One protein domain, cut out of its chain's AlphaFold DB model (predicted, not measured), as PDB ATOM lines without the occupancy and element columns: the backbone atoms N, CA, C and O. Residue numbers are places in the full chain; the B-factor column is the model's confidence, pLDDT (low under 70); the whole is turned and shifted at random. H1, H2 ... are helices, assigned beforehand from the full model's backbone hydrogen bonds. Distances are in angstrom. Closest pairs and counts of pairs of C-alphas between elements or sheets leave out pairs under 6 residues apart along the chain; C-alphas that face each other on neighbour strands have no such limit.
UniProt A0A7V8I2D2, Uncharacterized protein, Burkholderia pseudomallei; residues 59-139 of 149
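This is residues 59 to 139 of the 149 residues of an uncharacterized protein of Burkholderia pseudomallei (UniProt A0A7V8I2D2). H1 and H4 run nearly the same way with an offset between them, H2 slants across on a third side, H5 crosses one end of this group and H3 sits at the other end. The result is a rounded, crossed packing of helices. The printed part has 81 residues with five named helices, H1 to H5 in chain order, and no named strand; the class is all helix. It is compact, with a radius of gyration of the C-alphas of 12.1 A and spans of 31 by 29 by 22 A.

Find C-alpha 62 at (174.223, 22.133, 197.512); from there H1 runs through residues 62 to 75, 19.8 A long. H2 follows at residues 82 to 92, 15.3 A, then H3 at residues 102 to 108, 10.0 A, and H4 at residues 113 to 122, 14.7 A. H5, residues 124 to 137, runs 19.9 A to C-alpha 137 at (159.245, -0.191, 197.035).

Look first at Cys 67 and Thr 88, the closest C-alphas of H1 and H2, 6.6 A apart; these helices only just touch, with 3 pairs within 8 A, at a steep tilt of 58 degrees, opposite ways. H1 and H4 are near each other. H3 and H4 touch, closest at C-alphas 106 and 113, 5.6 A. H2 and H5 touch about perpendicular, at 90 degrees, closest at C-alphas 89 and 130, 6.9 A. H4 and H5 touch only at the corner, closest at C-alphas 121 and 127, 4.7 A. H3 and H5 are apart. Every O i to N i+4 pair is within hydrogen-bond range in H1, H2, H3 and H5; in H4, 5 of 6 are.

The C-alphas of Asn 59 and Gly 139, the two farthest apart, are 38.5 A apart. The printed part has no cut and no long link. Confidence is low, under 70, at residues 59 to 60.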
ATOM      1  N   ASN A  59     181.230  24.672 203.680       61.59
ATOM      2  CA  ASN A  59     179.934  24.834 203.032       61.59
ATOM      3  C   ASN A  59     179.190  23.496 202.941       61.59
ATOM      4  O   ASN A  59     179.704  22.509 202.411       61.59
ATOM      5  N   LEU A  60     177.942  23.492 203.413       63.94
ATOM      6  CA  LEU A  60     177.006  22.392 203.211       63.94
ATOM      7  C   LEU A  60     176.876  22.111 201.697       63.94
ATOM      8  O   LEU A  60     176.614  23.055 200.949       63.94
ATOM      9  N   PRO A  61     177.046  20.857 201.231       77.56
ATOM     10  CA  PRO A  61     176.834  20.503 199.832       77.56
ATOM     11  C   PRO A  61     175.473  20.989 199.333       77.56
ATOM     12  O   PRO A  61     174.467  20.770 200.008       77.56
ATOM     13  N   GLU A  62     175.439  21.593 198.144       79.06
ATOM     14  CA  GLU A  62     174.223  22.133 197.512       79.06
ATOM     15  C   GLU A  62     173.093  21.096 197.475       79.06
ATOM     16  O   GLU A  62     171.986  21.369 197.921       79.06
ATOM     17  N   ALA A  63     173.420  19.840 197.156       80.56
ATOM     18  CA  ALA A  63     172.465  18.734 197.187       80.56
ATOM     19  C   ALA A  63     171.749  18.555 198.545       80.56
ATOM     20  O   ALA A  63     170.586  18.160 198.579       80.56
ATOM     21  N   LEU A  64     172.414  18.821 199.679       82.69
ATOM     22  CA  LEU A  64     171.778  18.752 201.002       82.69
ATOM     23  C   LEU A  64     170.914  19.982 201.297       82.69
ATOM     24  O   LEU A  64     169.921  19.852 202.015       82.69
ATOM     25  N   ILE A  65     171.277  21.145 200.750       83.44
ATOM     26  CA  ILE A  65     170.463  22.365 200.811       83.44
ATOM     27  C   ILE A  65     169.166  22.137 200.034       83.44
ATOM     28  O   ILE A  65     168.091  22.302 200.607       83.44
ATOM     29  N   ASP A  66     169.261  21.645 198.799       86.69
ATOM     30  CA  ASP A  66     168.110  21.355 197.939       86.69
ATOM     31  C   ASP A  66     167.175  20.326 198.581       86.69
ATOM     32  O   ASP A  66     165.953  20.492 198.598       86.69
ATOM     33  N   CYS A  67     167.740  19.282 199.196       87.75
ATOM     34  CA  CYS A  67     166.969  18.308 199.968       87.75
ATOM     35  C   CYS A  67     166.206  18.969 201.123       87.75
ATOM     36  O   CYS A  67     165.018  18.705 201.317       87.75
ATOM     37  N   ALA A  68     166.879  19.819 201.902       86.25
ATOM     38  CA  ALA A  68     166.252  20.518 203.016       86.25
ATOM     39  C   ALA A  68     165.143  21.468 202.535       86.25
ATOM     40  O   ALA A  68     164.082  21.526 203.158       86.25
ATOM     41  N   GLU A  69     165.352  22.162 201.415       89.12
ATOM     42  CA  GLU A  69     164.363  23.049 200.807       89.12
ATOM     43  C   GLU A  69     163.142  22.273 200.296       89.12
ATOM     44  O   GLU A  69     162.009  22.645 200.599       89.12
ATOM     45  N   MET A  70     163.349  21.140 199.621       91.06
ATOM     46  CA  MET A  70     162.283  20.247 199.153       91.06
ATOM     47  C   MET A  70     161.401  19.761 200.316       91.06
ATOM     48  O   MET A  70     160.169  19.846 200.266       91.06
ATOM     49  N   LEU A  71     162.025  19.290 201.404       89.12
ATOM     50  CA  LEU A  71     161.317  18.864 202.615       89.12
ATOM     51  C   LEU A  71     160.584  20.039 203.278       89.12
ATOM     52  O   LEU A  71     159.442  19.894 203.719       89.12
ATOM     53  N   HIS A  72     161.207  21.217 203.321       89.38
ATOM     54  CA  HIS A  72     160.596  22.426 203.860       89.38
ATOM     55  C   HIS A  72     159.376  22.872 203.042       89.38
ATOM     56  O   HIS A  72     158.324  23.171 203.608       89.38
ATOM     57  N   HIS A  73     159.468  22.849 201.712       91.50
ATOM     58  CA  HIS A  73     158.356  23.143 200.811       91.50
ATOM     59  C   HIS A  73     157.184  22.199 201.043       91.50
ATOM     60  O   HIS A  73     156.048  22.662 201.186       91.50
ATOM     61  N   ARG A  74     157.458  20.900 201.197       89.75
ATOM     62  CA  ARG A  74     156.433  19.923 201.559       89.75
ATOM     63  C   ARG A  74     155.762  20.254 202.894       89.75
ATOM     64  O   ARG A  74     154.535  20.193 202.978       89.75
ATOM     65  N   LEU A  75     156.535  20.629 203.917       89.31
ATOM     66  CA  LEU A  75     156.018  20.976 205.248       89.31
ATOM     67  C   LEU A  75     155.168  22.243 205.253       89.31
ATOM     68  O   LEU A  75     154.146  22.300 205.933       89.31
ATOM     69  N   CYS A  76     155.552  23.239 204.462       90.62
ATOM     70  CA  CYS A  76     154.781  24.463 204.275       90.62
ATOM     71  C   CYS A  76     153.606  24.297 203.300       90.62
ATOM     72  O   CYS A  76     152.986  25.293 202.932       90.62
ATOM     73  N   ASN A  77     153.306  23.064 202.871       89.88
ATOM     74  CA  ASN A  77     152.262  22.744 201.901       89.88
ATOM     75  C   ASN A  77     152.381  23.557 200.595       89.88
ATOM     76  O   ASN A  77     151.381  23.919 199.974       89.88
ATOM     77  N   ARG A  78     153.619  23.871 200.198       91.12
ATOM     78  CA  ARG A  78     153.931  24.475 198.902       91.12
ATOM     79  C   ARG A  78     153.882  23.395 197.818       91.12
ATOM     80  O   ARG A  78     154.081  22.218 198.126       91.12
ATOM     81  N   PRO A  79     153.609  23.767 196.557       88.38
ATOM     82  CA  PRO A  79     153.692  22.822 195.455       88.38
ATOM     83  C   PRO A  79     155.125  22.295 195.340       88.38
ATOM     84  O   PRO A  79     156.080  23.068 195.317       88.38
ATOM     85  N   VAL A  80     155.248  20.976 195.275       90.25
ATOM     86  CA  VAL A  80     156.501  20.259 195.039       90.25
ATOM     87  C   VAL A  80     156.240  19.236 193.950       90.25
ATOM     88  O   VAL A  80     155.162  18.631 193.927       90.25
ATOM     89  N   ASP A  81     157.204  19.049 193.052       91.75
ATOM     90  CA  ASP A  81     157.108  17.971 192.079       91.75
ATOM     91  C   ASP A  81     157.117  16.628 192.820       91.75
ATOM     92  O   ASP A  81     157.990  16.353 193.647       91.75
ATOM     93  N   LYS A  82     156.087  15.808 192.587       90.12
ATOM     94  CA  LYS A  82     155.914  14.552 193.327       90.12
ATOM     95  C   LYS A  82     157.032  13.567 192.990       90.12
ATOM     96  O   LYS A  82     157.460  12.837 193.883       90.12
ATOM     97  N   VAL A  83     157.470  13.521 191.732       89.00
ATOM     98  CA  VAL A  83     158.499  12.584 191.273       89.00
ATOM     99  C   VAL A  83     159.819  12.943 191.937       89.00
ATOM    100  O   VAL A  83     160.405  12.089 192.601       89.00
ATOM    101  N   ASP A  84     160.212  14.214 191.878       89.44
ATOM    102  CA  ASP A  84     161.450  14.703 192.489       89.44
ATOM    103  C   ASP A  84     161.416  14.599 194.016       89.44
ATOM    104  O   ASP A  84     162.405  14.215 194.644       89.44
ATOM    105  N   TYR A  85     160.263  14.864 194.637       93.06
ATOM    106  CA  TYR A  85     160.090  14.713 196.079       93.06
ATOM    107  C   TYR A  85     160.302  13.267 196.534       93.06
ATOM    108  O   TYR A  85     161.088  13.020 197.451       93.06
ATOM    109  N   TYR A  86     159.642  12.291 195.900       92.62
ATOM    110  CA  TYR A  86     159.820  10.888 196.274       92.62
ATOM    111  C   TYR A  86     161.202  10.358 195.881       92.62
ATOM    112  O   TYR A  86     161.759   9.575 196.652       92.62
ATOM    113  N   ALA A  87     161.779  10.826 194.765       89.94
ATOM    114  CA  ALA A  87     163.165  10.566 194.362       89.94
ATOM    115  C   ALA A  87     164.164  11.030 195.447       89.94
ATOM    116  O   ALA A  87     165.077  10.297 195.841       89.94
ATOM    117  N   THR A  88     163.938  12.224 195.990       91.69
ATOM    118  CA  THR A  88     164.729  12.807 197.079       91.69
ATOM    119  C   THR A  88     164.533  12.029 198.380       91.69
ATOM    120  O   THR A  88     165.501  11.641 199.035       91.69
ATOM    121  N   LEU A  89     163.282  11.731 198.737       93.50
ATOM    122  CA  LEU A  89     162.932  11.030 199.971       93.50
ATOM    123  C   LEU A  89     163.531   9.620 200.019       93.50
ATOM    124  O   LEU A  89     164.099   9.225 201.038       93.50
ATOM    125  N   GLY A  90     163.445   8.862 198.924       92.19
ATOM    126  CA  GLY A  90     164.025   7.522 198.860       92.19
ATOM    127  C   GLY A  90     165.550   7.530 198.810       92.19
ATOM    128  O   GLY A  90     166.164   6.624 199.369       92.19
ATOM    129  N   TRP A  91     166.170   8.569 198.245       92.75
ATOM    130  CA  TRP A  91     167.622   8.730 198.286       92.75
ATOM    131  C   TRP A  91     168.134   9.021 199.706       92.75
ATOM    132  O   TRP A  91     169.040   8.333 200.178       92.75
ATOM    133  N   ILE A  92     167.516   9.969 200.428       92.31
ATOM    134  CA  ILE A  92     167.869  10.294 201.825       92.31
ATOM    135  C   ILE A  92     167.682   9.075 202.737       92.31
ATOM    136  O   ILE A  92     168.507   8.805 203.614       92.31
ATOM    137  N   MET A  93     166.596   8.326 202.526       93.62
ATOM    138  CA  MET A  93     166.261   7.133 203.309       93.62
ATOM    139  C   MET A  93     166.966   5.861 202.824       93.62
ATOM    140  O   MET A  93     166.731   4.795 203.389       93.62
ATOM    141  N   GLU A  94     167.846   5.976 201.825       90.75
ATOM    142  CA  GLU A  94     168.672   4.889 201.287       90.75
ATOM    143  C   GLU A  94     167.860   3.695 200.749       90.75
ATOM    144  O   GLU A  94     168.304   2.551 200.810       90.75
ATOM    145  N   LEU A  95     166.670   3.958 200.197       87.56
ATOM    146  CA  LEU A  95     165.867   2.956 199.484       87.56
ATOM    147  C   LEU A  95     166.447   2.634 198.099       87.56
ATOM    148  O   LEU A  95     166.275   1.525 197.598       87.56
ATOM    149  N   TRP A  96     167.156   3.590 197.493       85.50
ATOM    150  CA  TRP A  96     167.968   3.403 196.292       85.50
ATOM    151  C   TRP A  96     169.232   4.256 196.352       85.50
ATOM    152  O   TRP A  96     169.327   5.244 197.087       85.50
ATOM    153  N   THR A  97     170.200   3.893 195.521       79.94
ATOM    154  CA  THR A  97     171.445   4.639 195.361       79.94
ATOM    155  C   THR A  97     171.272   5.665 194.244       79.94
ATOM    156  O   THR A  97     170.908   5.309 193.126       79.94
ATOM    157  N   GLY A  98     171.512   6.944 194.547       76.75
ATOM    158  CA  GLY A  98     171.642   7.988 193.525       76.75
ATOM    159  C   GLY A  98     172.998   7.904 192.814       76.75
ATOM    160  O   GLY A  98     173.772   6.982 193.059       76.75
ATOM    161  N   ALA A  99     173.333   8.903 191.991       75.56
ATOM    162  CA  ALA A  99     174.664   8.991 191.373       75.56
ATOM    163  C   ALA A  99     175.797   8.986 192.420       75.56
ATOM    164  O   ALA A  99     176.864   8.422 192.191       75.56
ATOM    165  N   ILE A 100     175.535   9.576 193.592       80.19
ATOM    166  CA  ILE A 100     176.395   9.518 194.774       80.19
ATOM    167  C   ILE A 100     175.539   9.031 195.957       80.19
ATOM    168  O   ILE A 100     174.424   9.527 196.141       80.19
ATOM    169  N   PRO A 101     176.006   8.076 196.783       86.31
ATOM    170  CA  PRO A 101     175.264   7.642 197.964       86.31
ATOM    171  C   PRO A 101     175.064   8.783 198.971       86.31
ATOM    172  O   PRO A 101     175.998   9.534 199.259       86.31
ATOM    173  N   TYR A 102     173.881   8.861 199.585       88.25
ATOM    174  CA  TYR A 102     173.542   9.901 200.566       88.25
ATOM    175  C   TYR A 102     174.572  10.025 201.705       88.25
ATOM    176  O   TYR A 102     174.986  11.127 202.068       88.25
ATOM    177  N   ARG A 103     175.077   8.893 202.217       89.00
ATOM    178  CA  ARG A 103     176.124   8.872 203.259       89.00
ATOM    179  C   ARG A 103     177.415   9.553 202.829       89.00
ATOM    180  O   ARG A 103     178.051  10.197 203.658       89.00
ATOM    181  N   VAL A 104     177.796   9.400 201.562       83.88
ATOM    182  CA  VAL A 104     179.012  10.007 201.008       83.88
ATOM    183  C   VAL A 104     178.830  11.517 200.938       83.88
ATOM    184  O   VAL A 104     179.679  12.244 201.440       83.88
ATOM    185  N   VAL A 105     177.688  11.996 200.436       84.25
ATOM    186  CA  VAL A 105     177.376  13.437 200.407       84.25
ATOM    187  C   VAL A 105     177.363  14.036 201.818       84.25
ATOM    188  O   VAL A 105     177.951  15.089 202.056       84.25
ATOM    189  N   CYS A 106     176.766  13.339 202.785       86.81
ATOM    190  CA  CYS A 106     176.781  13.760 204.186       86.81
ATOM    191  C   CYS A 106     178.194  13.822 204.771       86.81
ATOM    192  O   CYS A 106     178.519  14.777 205.475       86.81
ATOM    193  N   ALA A 107     179.040  12.833 204.470       84.12
ATOM    194  CA  ALA A 107     180.423  12.812 204.930       84.12
ATOM    195  C   ALA A 107     181.206  14.017 204.385       84.12
ATOM    196  O   ALA A 107     181.906  14.673 205.156       84.12
ATOM    197  N   LEU A 108     181.022  14.358 203.101       80.50
ATOM    198  CA  LEU A 108     181.636  15.535 202.467       80.50
ATOM    199  C   LEU A 108     181.246  16.840 203.174       80.50
ATOM    200  O   LEU A 108     182.102  17.678 203.444       80.50
ATOM    201  N   GLY A 109     179.971  16.979 203.543       75.19
ATOM    202  CA  GLY A 109     179.466  18.135 204.289       75.19
ATOM    203  C   GLY A 109     179.674  18.082 205.803       75.19
ATOM    204  O   GLY A 109     179.157  18.946 206.506       75.19
ATOM    205  N   ARG A 110     180.349  17.051 206.335       80.06
ATOM    206  CA  ARG A 110     180.475  16.789 207.785       80.06
ATOM    207  C   ARG A 110     179.128  16.761 208.524       80.06
ATOM    208  O   ARG A 110     179.050  17.022 209.726       80.06
ATOM    209  N   VAL A 111     178.062  16.394 207.818       81.00
ATOM    210  CA  VAL A 111     176.714  16.239 208.365       81.00
ATOM    211  C   VAL A 111     176.522  14.793 208.790       81.00
ATOM    212  O   VAL A 111     176.919  13.857 208.099       81.00
ATOM    213  N   ARG A 112     175.879  14.576 209.939       85.38
ATOM    214  CA  ARG A 112     175.479  13.227 210.350       85.38
ATOM    215  C   ARG A 112     174.335  12.753 209.444       85.38
ATOM    216  O   ARG A 112     173.266  13.352 209.530       85.38
ATOM    217  N   PRO A 113     174.482  11.650 208.681       86.00
ATOM    218  CA  PRO A 113     173.414  11.163 207.800       86.00
ATOM    219  C   PRO A 113     172.100  10.900 208.546       86.00
ATOM    220  O   PRO A 113     171.010  11.143 208.039       86.00
ATOM    221  N   ARG A 114     172.202  10.457 209.806       89.00
ATOM    222  CA  ARG A 114     171.033  10.207 210.654       89.00
ATOM    223  C   ARG A 114     170.209  11.455 210.949       89.00
ATOM    224  O   ARG A 114     169.018  11.319 211.141       89.00
ATOM    225  N   ALA A 115     170.792  12.654 210.944       86.62
ATOM    226  CA  ALA A 115     170.070  13.859 211.352       86.62
ATOM    227  C   ALA A 115     168.828  14.122 210.482       86.62
ATOM    228  O   ALA A 115     167.747  14.364 211.011       86.62
ATOM    229  N   MET A 116     168.959  14.026 209.156       86.19
ATOM    230  CA  MET A 116     167.830  14.242 208.245       86.19
ATOM    231  C   MET A 116     166.896  13.028 208.195       86.19
ATOM    232  O   MET A 116     165.682  13.196 208.132       86.19
ATOM    233  N   GLN A 117     167.441  11.811 208.281       93.25
ATOM    234  CA  GLN A 117     166.641  10.582 208.355       93.25
ATOM    235  C   GLN A 117     165.757  10.547 209.609       93.25
ATOM    236  O   GLN A 117     164.597  10.149 209.539       93.25
ATOM    237  N   ASP A 118     166.292  10.979 210.749       92.12
ATOM    238  CA  ASP A 118     165.563  11.061 212.011       92.12
ATOM    239  C   ASP A 118     164.517  12.182 211.933       92.12
ATOM    240  O   ASP A 118     163.354  11.933 212.225       92.12
ATOM    241  N   ALA A 119     164.857  13.352 211.378       88.19
ATOM    242  CA  ALA A 119     163.880  14.420 211.134       88.19
ATOM    243  C   ALA A 119     162.699  13.968 210.249       88.19
ATOM    244  O   ALA A 119     161.549  14.319 210.519       88.19
ATOM    245  N   ILE A 120     162.951  13.157 209.217       92.25
ATOM    246  CA  ILE A 120     161.898  12.578 208.369       92.25
ATOM    247  C   ILE A 120     160.999  11.627 209.172       92.25
ATOM    248  O   ILE A 120     159.785  11.638 208.983       92.25
ATOM    249  N   ARG A 121     161.568  10.810 210.066       93.44
ATOM    250  CA  ARG A 121     160.809   9.858 210.899       93.44
ATOM    251  C   ARG A 121     160.020  10.543 212.014       93.44
ATOM    252  O   ARG A 121     158.915  10.099 212.326       93.44
ATOM    253  N   ASP A 122     160.571  11.607 212.584       92.75
ATOM    254  CA  ASP A 122     159.989  12.323 213.718       92.75
ATOM    255  C   ASP A 122     158.824  13.224 213.295       92.75
ATOM    256  O   ASP A 122     157.866  13.410 214.048       92.75
ATOM    257  N   ILE A 123     158.866  13.769 212.075       91.12
ATOM    258  CA  ILE A 123     157.812  14.641 211.563       91.12
ATOM    259  C   ILE A 123     156.669  13.797 210.965       91.12
ATOM    260  O   ILE A 123     156.879  13.127 209.952       91.12
ATOM    261  N   PRO A 124     155.428  13.869 211.496       93.38
ATOM    262  CA  PRO A 124     154.342  12.968 211.095       93.38
ATOM    263  C   PRO A 124     154.020  12.976 209.596       93.38
ATOM    264  O   PRO A 124     153.756  11.923 209.018       93.38
ATOM    265  N   LEU A 125     154.060  14.153 208.961       91.06
ATOM    266  CA  LEU A 125     153.787  14.300 207.529       91.06
ATOM    267  C   LEU A 125     154.845  13.592 206.671       91.06
ATOM    268  O   LEU A 125     154.500  12.825 205.776       91.06
ATOM    269  N   LEU A 126     156.125  13.823 206.969       92.31
ATOM    270  CA  LEU A 126     157.235  13.227 206.224       92.31
ATOM    271  C   LEU A 126     157.322  11.722 206.481       92.31
ATOM    272  O   LEU A 126     157.542  10.949 205.553       92.31
ATOM    273  N   ASN A 127     157.065  11.288 207.716       94.56
ATOM    274  CA  ASN A 127     157.039   9.876 208.070       94.56
ATOM    275  C   ASN A 127     155.889   9.141 207.366       94.56
ATOM    276  O   ASN A 127     156.051   8.010 206.912       94.56
ATOM    277  N   TYR A 128     154.720   9.773 207.234       94.75
ATOM    278  CA  TYR A 128     153.619   9.221 206.445       94.75
ATOM    279  C   TYR A 128     154.022   9.035 204.975       94.75
ATOM    280  O   TYR A 128     153.854   7.941 204.427       94.75
ATOM    281  N   ASP A 129     154.603  10.069 204.363       94.06
ATOM    282  CA  ASP A 129     155.070  10.021 202.975       94.06
ATOM    283  C   ASP A 129     156.167   8.950 202.791       94.06
ATOM    284  O   ASP A 129     156.128   8.179 201.831       94.06
ATOM    285  N   PHE A 130     157.089   8.818 203.750       94.31
ATOM    286  CA  PHE A 130     158.121   7.780 203.746       94.31
ATOM    287  C   PHE A 130     157.529   6.374 203.857       94.31
ATOM    288  O   PHE A 130     157.887   5.490 203.080       94.31
ATOM    289  N   ASN A 131     156.595   6.142 204.780       94.19
ATOM    290  CA  ASN A 131     155.952   4.835 204.922       94.19
ATOM    291  C   ASN A 131     155.180   4.448 203.659       94.19
ATOM    292  O   ASN A 131     155.150   3.275 203.284       94.19
ATOM    293  N   ARG A 132     154.574   5.427 202.984       91.94
ATOM    294  CA  ARG A 132     153.930   5.217 201.689       91.94
ATOM    295  C   ARG A 132     154.945   4.812 200.620       91.94
ATOM    296  O   ARG A 132     154.722   3.806 199.949       91.94
ATOM    297  N   LEU A 133     156.065   5.527 200.520       92.00
ATOM    298  CA  LEU A 133     157.158   5.192 199.606       92.00
ATOM    299  C   LEU A 133     157.716   3.788 199.871       92.00
ATOM    300  O   LEU A 133     157.854   2.988 198.952       92.00
ATOM    301  N   ASN A 134     157.951   3.446 201.136       90.44
ATOM    302  CA  ASN A 134     158.471   2.141 201.531       90.44
ATOM    303  C   ASN A 134     157.528   0.991 201.122       90.44
ATOM    304  O   ASN A 134     157.973  -0.068 200.678       90.44
ATOM    305  N   ARG A 135     156.210   1.208 201.205       87.75
ATOM    306  CA  ARG A 135     155.203   0.250 200.726       87.75
ATOM    307  C   ARG A 135     155.213   0.101 199.204       87.75
ATOM    308  O   ARG A 135     155.039  -1.022 198.732       87.75
ATOM    309  N   TRP A 136     155.436   1.179 198.446       86.00
ATOM    310  CA  TRP A 136     155.621   1.087 196.991       86.00
ATOM    311  C   TRP A 136     156.855   0.253 196.647       86.00
ATOM    312  O   TRP A 136     156.753  -0.697 195.878       86.00
ATOM    313  N   CYS A 137     158.000   0.547 197.269       83.75
ATOM    314  CA  CYS A 137     159.245  -0.191 197.035       83.75
ATOM    315  C   CYS A 137     159.141  -1.670 197.443       83.75
ATOM    316  O   CYS A 137     159.753  -2.527 196.816       83.75
ATOM    317  N   SER A 138     158.325  -1.982 198.454       82.00
ATOM    318  CA  SER A 138     158.070  -3.356 198.907       82.00
ATOM    319  C   SER A 138     157.029  -4.107 198.061       82.00
ATOM    320  O   SER A 138     156.678  -5.237 198.394       82.00
ATOM    321  N   GLY A 139     156.475  -3.486 197.011       74.94
ATOM    322  CA  GLY A 139     155.432  -4.082 196.166       74.94
ATOM    323  C   GLY A 139     154.053  -4.191 196.833       74.94
ATOM    324  O   GLY A 139     153.145  -4.808 196.282       74.94
TER     325      GLY A 139